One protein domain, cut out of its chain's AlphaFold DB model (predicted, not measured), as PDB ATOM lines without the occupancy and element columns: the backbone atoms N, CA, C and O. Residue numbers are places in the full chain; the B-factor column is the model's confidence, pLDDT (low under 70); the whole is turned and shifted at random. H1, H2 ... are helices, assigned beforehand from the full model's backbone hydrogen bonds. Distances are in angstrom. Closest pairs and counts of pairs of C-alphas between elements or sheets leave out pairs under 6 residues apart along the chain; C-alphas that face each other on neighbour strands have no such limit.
ATOM      1  N   VAL A  12      -6.459 -14.390 -35.426       94.88
ATOM      2  CA  VAL A  12      -6.035 -15.130 -36.624       94.88
ATOM      3  C   VAL A  12      -7.238 -15.513 -37.485       94.88
ATOM      4  O   VAL A  12      -7.199 -15.331 -38.702       94.88
ATOM      5  N   GLY A  13      -8.311 -16.006 -36.868       96.00
ATOM      6  CA  GLY A  13      -9.549 -16.371 -37.544       96.00
ATOM      7  C   GLY A  13     -10.181 -15.190 -38.272       96.00
ATOM      8  O   GLY A  13     -10.511 -15.322 -39.449       96.00
ATOM      9  N   ARG A  14     -10.273 -14.026 -37.620       97.00
ATOM     10  CA  ARG A  14     -10.807 -12.793 -38.215       97.00
ATOM     11  C   ARG A  14     -10.014 -12.373 -39.451       97.00
ATOM     12  O   ARG A  14     -10.596 -12.220 -40.519       97.00
ATOM     13  N   VAL A  15      -8.689 -12.281 -39.340       96.75
ATOM     14  CA  VAL A  15      -7.821 -11.878 -40.463       96.75
ATOM     15  C   VAL A  15      -7.910 -12.878 -41.620       96.75
ATOM     16  O   VAL A  15      -7.973 -12.490 -42.787       96.75
ATOM     17  N   MET A  16      -7.941 -14.181 -41.322       97.19
ATOM     18  CA  MET A  16      -8.088 -15.208 -42.360       97.19
ATOM     19  C   MET A  16      -9.477 -15.184 -43.006       97.19
ATOM     20  O   MET A  16      -9.600 -15.482 -44.193       97.19
ATOM     21  N   HIS A  17     -10.514 -14.822 -42.251       97.81
ATOM     22  CA  HIS A  17     -11.867 -14.648 -42.765       97.81
ATOM     23  C   HIS A  17     -11.941 -13.457 -43.730       97.81
ATOM     24  O   HIS A  17     -12.398 -13.624 -44.856       97.81
ATOM     25  N   GLU A  18     -11.393 -12.299 -43.352       96.62
ATOM     26  CA  GLU A  18     -11.273 -11.123 -44.231       96.62
ATOM     27  C   GLU A  18     -10.462 -11.443 -45.499       96.62
ATOM     28  O   GLU A  18     -10.823 -11.043 -46.608       96.62
ATOM     29  N   PHE A  19      -9.383 -12.226 -45.376       97.06
ATOM     30  CA  PHE A  19      -8.619 -12.691 -46.536       97.06
ATOM     31  C   PHE A  19      -9.450 -13.599 -47.450       97.06
ATOM     32  O   PHE A  19      -9.413 -13.437 -48.669       97.06
ATOM     33  N   LYS A  20     -10.226 -14.527 -46.877       96.62
ATOM     34  CA  LYS A  20     -11.105 -15.433 -47.631       96.62
ATOM     35  C   LYS A  20     -12.170 -14.675 -48.430       96.62
ATOM     36  O   LYS A  20     -12.506 -15.113 -49.527       96.62
ATOM     37  N   HIS A  21     -12.652 -13.544 -47.915       96.88
ATOM     38  CA  HIS A  21     -13.594 -12.655 -48.610       96.88
ATOM     39  C   HIS A  21     -12.921 -11.646 -49.553       96.88
ATOM     40  O   HIS A  21     -13.597 -10.943 -50.298       96.88
ATOM     41  N   GLY A  22     -11.583 -11.588 -49.584       96.06
ATOM     42  CA  GLY A  22     -10.844 -10.644 -50.428       96.06
ATOM     43  C   GLY A  22     -10.925  -9.194 -49.938       96.06
ATOM     44  O   GLY A  22     -10.836  -8.256 -50.742       96.06
ATOM     45  N   GLU A  23     -11.111  -9.021 -48.632       95.69
ATOM     46  CA  GLU A  23     -11.257  -7.738 -47.938       95.69
ATOM     47  C   GLU A  23      -9.997  -7.355 -47.158       95.69
ATOM     48  O   GLU A  23      -9.803  -6.183 -46.866       95.69
ATOM     49  N   LEU A  24      -9.104  -8.311 -46.875       96.69
ATOM     50  CA  LEU A  24      -7.870  -8.031 -46.143       96.69
ATOM     51  C   LEU A  24      -6.963  -7.061 -46.916       96.69
ATOM     52  O   LEU A  24      -6.541  -7.347 -48.042       96.69
ATOM     53  N   GLU A  25      -6.577  -5.958 -46.273       94.88
ATOM     54  CA  GLU A  25      -5.686  -4.938 -46.831       94.88
ATOM     55  C   GLU A  25      -4.334  -4.876 -46.112       94.88
ATOM     56  O   GLU A  25      -4.193  -5.119 -44.916       94.88
ATOM     57  N   SER A  26      -3.295  -4.527 -46.867       90.94
ATOM     58  CA  SER A  26      -1.970  -4.243 -46.326       90.94
ATOM     59  C   SER A  26      -1.955  -2.850 -45.700       90.94
ATOM     60  O   SER A  26      -2.002  -1.856 -46.425       90.94
ATOM     61  N   GLY A  27      -1.793  -2.759 -44.379       84.00
ATOM     62  CA  GLY A  27      -1.896  -1.489 -43.646       84.00
ATOM     63  C   GLY A  27      -1.009  -0.345 -44.165       84.00
ATOM     64  O   GLY A  27      -1.427   0.805 -44.151       84.00
ATOM     65  N   ARG A  28       0.195  -0.627 -44.689       82.62
ATOM     66  CA  ARG A  28       1.105   0.428 -45.192       82.62
ATOM     67  C   ARG A  28       0.698   0.998 -46.556       82.62
ATOM     68  O   ARG A  28       1.095   2.105 -46.893       82.62
ATOM     69  N   THR A  29      -0.010   0.223 -47.371       86.25
ATOM     70  CA  THR A  29      -0.244   0.549 -48.789       86.25
ATOM     71  C   THR A  29      -1.717   0.566 -49.178       86.25
ATOM     72  O   THR A  29      -2.013   0.924 -50.312       86.25
ATOM     73  N   GLY A  30      -2.626   0.137 -48.295       89.25
ATOM     74  CA  GLY A  30      -4.057  -0.019 -48.588       89.25
ATOM     75  C   GLY A  30      -4.346  -1.029 -49.702       89.25
ATOM     76  O   GLY A  30      -5.430  -1.061 -50.265       89.25
ATOM     77  N   ARG A  31      -3.357  -1.839 -50.107       93.31
ATOM     78  CA  ARG A  31      -3.529  -2.797 -51.205       93.31
ATOM     79  C   ARG A  31      -4.113  -4.089 -50.661       93.31
ATOM     80  O   ARG A  31      -3.580  -4.635 -49.694       93.31
ATOM     81  N   LYS A  32      -5.123  -4.623 -51.350       95.44
ATOM     82  CA  LYS A  32      -5.679  -5.949 -51.061       95.44
ATOM     83  C   LYS A  32      -4.598  -7.027 -51.052       95.44
ATOM     84  O   LYS A  32      -3.791  -7.133 -51.984       95.44
ATOM     85  N   VAL A  33      -4.610  -7.847 -50.011       96.12
ATOM     86  CA  VAL A  33      -3.711  -8.983 -49.848       96.12
ATOM     87  C   VAL A  33      -4.183 -10.107 -50.761       96.12
ATOM     88  O   VAL A  33      -5.305 -10.585 -50.654       96.12
ATOM     89  N   ARG A  34      -3.312 -10.534 -51.677       93.69
ATOM     90  CA  ARG A  34      -3.607 -11.618 -52.634       93.69
ATOM     91  C   ARG A  34      -2.889 -12.921 -52.307       93.69
ATOM     92  O   ARG A  34      -3.250 -13.968 -52.827       93.69
ATOM     93  N   ASN A  35      -1.849 -12.858 -51.476       95.31
ATOM     94  CA  ASN A  35      -1.019 -14.011 -51.157       95.31
ATOM     95  C   ASN A  35      -1.402 -14.584 -49.779       95.31
ATOM     96  O   ASN A  35      -1.261 -13.867 -48.783       95.31
ATOM     97  N   PRO A  36      -1.784 -15.873 -49.683       95.94
ATOM     98  CA  PRO A  36      -2.098 -16.518 -48.408       95.94
ATOM     99  C   PRO A  36      -0.962 -16.432 -47.380       95.94
ATOM    100  O   PRO A  36      -1.208 -16.230 -46.195       95.94
ATOM    101  N   ARG A  37       0.303 -16.520 -47.818       95.06
ATOM    102  CA  ARG A  37       1.464 -16.422 -46.913       95.06
ATOM    103  C   ARG A  37       1.559 -15.050 -46.250       95.06
ATOM    104  O   ARG A  37       1.914 -14.956 -45.079       95.06
ATOM    105  N   GLN A  38       1.229 -13.996 -46.993       94.94
ATOM    106  CA  GLN A  38       1.207 -12.632 -46.471       94.94
ATOM    107  C   GLN A  38       0.068 -12.458 -45.464       94.94
ATOM    108  O   GLN A  38       0.279 -11.865 -44.411       94.94
ATOM    109  N   ALA A  39      -1.105 -13.023 -45.754       95.81
ATOM    110  CA  ALA A  39      -2.243 -12.995 -44.844       95.81
ATOM    111  C   ALA A  39      -1.900 -13.672 -43.503       95.81
ATOM    112  O   ALA A  39      -2.133 -13.093 -42.444       95.81
ATOM    113  N   ILE A  40      -1.251 -14.845 -43.536       94.12
ATOM    114  CA  ILE A  40      -0.780 -15.550 -42.330       94.12
ATOM    115  C   ILE A  40       0.213 -14.691 -41.536       94.12
ATOM    116  O   ILE A  40       0.114 -14.608 -40.314       94.12
ATOM    117  N   ALA A  41       1.157 -14.029 -42.208       93.25
ATOM    118  CA  ALA A  41       2.126 -13.162 -41.539       93.25
ATOM    119  C   ALA A  41       1.457 -11.970 -40.829       93.25
ATOM    120  O   ALA A  41       1.847 -11.628 -39.709       93.25
ATOM    121  N   ILE A  42       0.437 -11.371 -41.451       93.31
ATOM    122  CA  ILE A  42      -0.371 -10.304 -40.843       93.31
ATOM    123  C   ILE A  42      -1.126 -10.854 -39.630       93.31
ATOM    124  O   ILE A  42      -0.982 -10.306 -38.543       93.31
ATOM    125  N   ALA A  43      -1.817 -11.988 -39.776       93.62
ATOM    126  CA  ALA A  43      -2.568 -12.621 -38.692       93.62
ATOM    127  C   ALA A  43      -1.701 -12.940 -37.466       93.62
ATOM    128  O   ALA A  43      -2.090 -12.649 -36.338       93.62
ATOM    129  N   LEU A  44      -0.506 -13.502 -37.671       92.00
ATOM    130  CA  LEU A  44       0.424 -13.800 -36.579       92.00
ATOM    131  C   LEU A  44       0.964 -12.528 -35.914       92.00
ATOM    132  O   LEU A  44       1.129 -12.501 -34.693       92.00
ATOM    133  N   SER A  45       1.209 -11.480 -36.702       90.12
ATOM    134  CA  SER A  45       1.716 -10.200 -36.199       90.12
ATOM    135  C   SER A  45       0.656  -9.418 -35.427       90.12
ATOM    136  O   SER A  45       0.983  -8.816 -34.408       90.12
ATOM    137  N   GLU A  46      -0.599  -9.458 -35.872       90.69
ATOM    138  CA  GLU A  46      -1.737  -8.803 -35.222       90.69
ATOM    139  C   GLU A  46      -2.189  -9.557 -33.969       90.69
ATOM    140  O   GLU A  46      -2.485  -8.949 -32.943       90.69
ATOM    141  N   ALA A  47      -2.137 -10.891 -33.993       90.69
ATOM    142  CA  ALA A  47      -2.356 -11.717 -32.811       90.69
ATOM    143  C   ALA A  47      -1.202 -11.633 -31.790       90.69
ATOM    144  O   ALA A  47      -1.265 -12.263 -30.734       90.69
ATOM    145  N   GLY A  48      -0.102 -10.935 -32.096       85.44
ATOM    146  CA  GLY A  48       1.090 -10.921 -31.245       85.44
ATOM    147  C   GLY A  48       1.671 -12.320 -31.001       85.44
ATOM    148  O   GLY A  48       2.277 -12.572 -29.964       85.44
ATOM    149  N   ALA A  49       1.437 -13.251 -31.931       81.12
ATOM    150  CA  ALA A  49       1.921 -14.631 -31.885       81.12
ATOM    151  C   ALA A  49       3.244 -14.810 -32.656       81.12
ATOM    152  O   ALA A  49       3.773 -15.919 -32.759       81.12
ATOM    153  N   SER A  50       3.786 -13.726 -33.214       76.12
ATOM    154  CA  SER A  50       5.086 -13.709 -33.881       76.12
ATOM    155  C   SER A  50       6.227 -13.880 -32.873       76.12
ATOM    156  O   SER A  50       6.334 -13.128 -31.907       76.12
ATOM    157  N   ARG A  51       7.136 -14.826 -33.147       66.94
ATOM    158  CA  ARG A  51       8.334 -15.103 -32.324       66.94
ATOM    159  C   ARG A  51       9.160 -13.848 -32.018       66.94
ATOM    160  O   ARG A  51       9.598 -13.657 -30.891       66.94
ATOM    161  N   GLU A  52       9.307 -12.980 -33.011       64.12
ATOM    162  CA  GLU A  52      10.090 -11.745 -32.917       64.12
ATOM    163  C   GLU A  52       9.460 -10.711 -31.968       64.12
ATOM    164  O   GLU A  52      10.165  -9.974 -31.279       64.12
ATOM    165  N   GLN A  53       8.125 -10.690 -31.854       61.66
ATOM    166  CA  GLN A  53       7.450  -9.833 -30.879       61.66
ATOM    167  C   GLN A  53       7.607 -10.365 -29.455       61.66
ATOM    168  O   GLN A  53       7.790  -9.565 -28.542       61.66
ATOM    169  N   ASP A  54       7.585 -11.684 -29.258       60.81
ATOM    170  CA  ASP A  54       7.791 -12.306 -27.945       60.81
ATOM    171  C   ASP A  54       9.206 -12.011 -27.411       60.81
ATOM    172  O   ASP A  54       9.385 -11.554 -26.277       60.81
ATOM    173  N   GLU A  55      10.219 -12.147 -28.272       60.84
ATOM    174  CA  GLU A  55      11.607 -11.777 -27.974       60.84
ATOM    175  C   GLU A  55      11.779 -10.268 -27.775       60.84
ATOM    176  O   GLU A  55      12.420  -9.843 -26.813       60.84
ATOM    177  N   GLY A  56      11.146  -9.440 -28.610       61.03
ATOM    178  CA  GLY A  56      11.153  -7.987 -28.460       61.03
ATOM    179  C   GLY A  56      10.502  -7.518 -27.154       61.03
ATOM    180  O   GLY A  56      11.009  -6.602 -26.507       61.03
ATOM    181  N   LYS A  57       9.415  -8.159 -26.709       60.06
ATOM    182  CA  LYS A  57       8.733  -7.858 -25.436       60.06
ATOM    183  C   LYS A  57       9.579  -8.297 -24.241       60.06
ATOM    184  O   LYS A  57       9.683  -7.549 -23.270       60.06
ATOM    185  N   ARG A  58      10.250  -9.451 -24.345       59.34
ATOM    186  CA  ARG A  58      11.242  -9.929 -23.365       59.34
ATOM    187  C   ARG A  58      12.431  -8.975 -23.244       59.34
ATOM    188  O   ARG A  58      12.788  -8.597 -22.132       59.34
ATOM    189  N   GLN A  59      12.995  -8.526 -24.365       59.69
ATOM    190  CA  GLN A  59      14.116  -7.580 -24.386       59.69
ATOM    191  C   GLN A  59      13.718  -6.191 -23.865       59.69
ATOM    192  O   GLN A  59      14.442  -5.609 -23.059       59.69
ATOM    193  N   ARG A  60      12.546  -5.666 -24.256       60.81
ATOM    194  CA  ARG A  60      12.018  -4.388 -23.738       60.81
ATOM    195  C   ARG A  60      11.740  -4.455 -22.235       60.81
ATOM    196  O   ARG A  60      12.099  -3.528 -21.517       60.81
ATOM    197  N   GLY A  61      11.169  -5.558 -21.752       60.44
ATOM    198  CA  GLY A  61      10.939  -5.788 -20.323       60.44
ATOM    199  C   GLY A  61      12.234  -5.927 -19.517       60.44
ATOM    200  O   GLY A  61      12.311  -5.414 -18.406       60.44
ATOM    201  N   ALA A  62      13.269  -6.558 -20.079       62.53
ATOM    202  CA  ALA A  62      14.590  -6.645 -19.454       62.53
ATOM    203  C   ALA A  62      15.306  -5.284 -19.396       62.53
ATOM    204  O   ALA A  62      15.999  -4.998 -18.425       62.53
ATOM    205  N   LYS A  63      15.116  -4.431 -20.412       60.47
ATOM    206  CA  LYS A  63      15.716  -3.091 -20.473       60.47
ATOM    207  C   LYS A  63      15.018  -2.077 -19.561       60.47
ATOM    208  O   LYS A  63      15.687  -1.202 -19.046       60.47
ATOM    209  N   ALA A  64      13.709  -2.215 -19.340       59.25
ATOM    210  CA  ALA A  64      12.940  -1.373 -18.415       59.25
ATOM    211  C   ALA A  64      13.172  -1.706 -16.925       59.25
ATOM    212  O   ALA A  64      12.703  -0.983 -16.055       59.25
ATOM    213  N   ARG A  65      13.847  -2.827 -16.635       60.75
ATOM    214  CA  ARG A  65      14.218  -3.278 -15.283       60.75
ATOM    215  C   ARG A  65      15.687  -3.001 -14.933       60.75
ATOM    216  O   ARG A  65      16.126  -3.400 -13.858       60.75
TER     217      ARG A  65
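What this domain is: This is residues 12 to 65 of the 66 residues of an uncharacterized protein of Rhodovastum atsumiense (UniProt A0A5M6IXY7). A helical hairpin of H1 and H2 forms a small body, from which residues 54 to 65, mostly in H3, stick out as a long arm. The link between H1 and H2 makes a loop, its residues 25 to 26 paired antiparallel with 31 to 32. The printed part has 54 residues with three named helices, H1, H2, H3, and no named strand, and is all helix. It is loose, with a radius of gyration of the C-alphas of 13.8 A, and spans 44 by 22 by 15 A.

Where its parts are: H1 is residues 12 to 20, 12.1 A long, from C-alpha 12 at (-6.035, -15.130, -36.624). H2 is residues 36 to 46, 15.3 A. H3 is residues 51 to 63, 18.4 A, ending at C-alpha 63 at (15.716, -3.091, -20.473).

How they stand to each other: H1 and H2 touch as a hairpin, opposite ways at a shallow tilt of 34 degrees, only just short of steep; their closest C-alphas, of Val 12 and Ala 43, are 4.8 A apart. H2 and H3 are close but not clearly touching, the closest C-alphas, of Ser 45 and Gln 53, being 7.8 A apart. They run the same way at a shallow tilt of 24 degrees. H1 and H3 are apart. In H1, H2 and H3 every O i to N i+4 pair is within hydrogen-bond range.

The domain as a whole: The C-alphas farthest apart, of His 21 and Arg 65, are 44.4 A apart. The printed part has no cut. The link H1 to H2 is long, H2 to H3 tight. Residues 51 to 65 have pLDDT under 70.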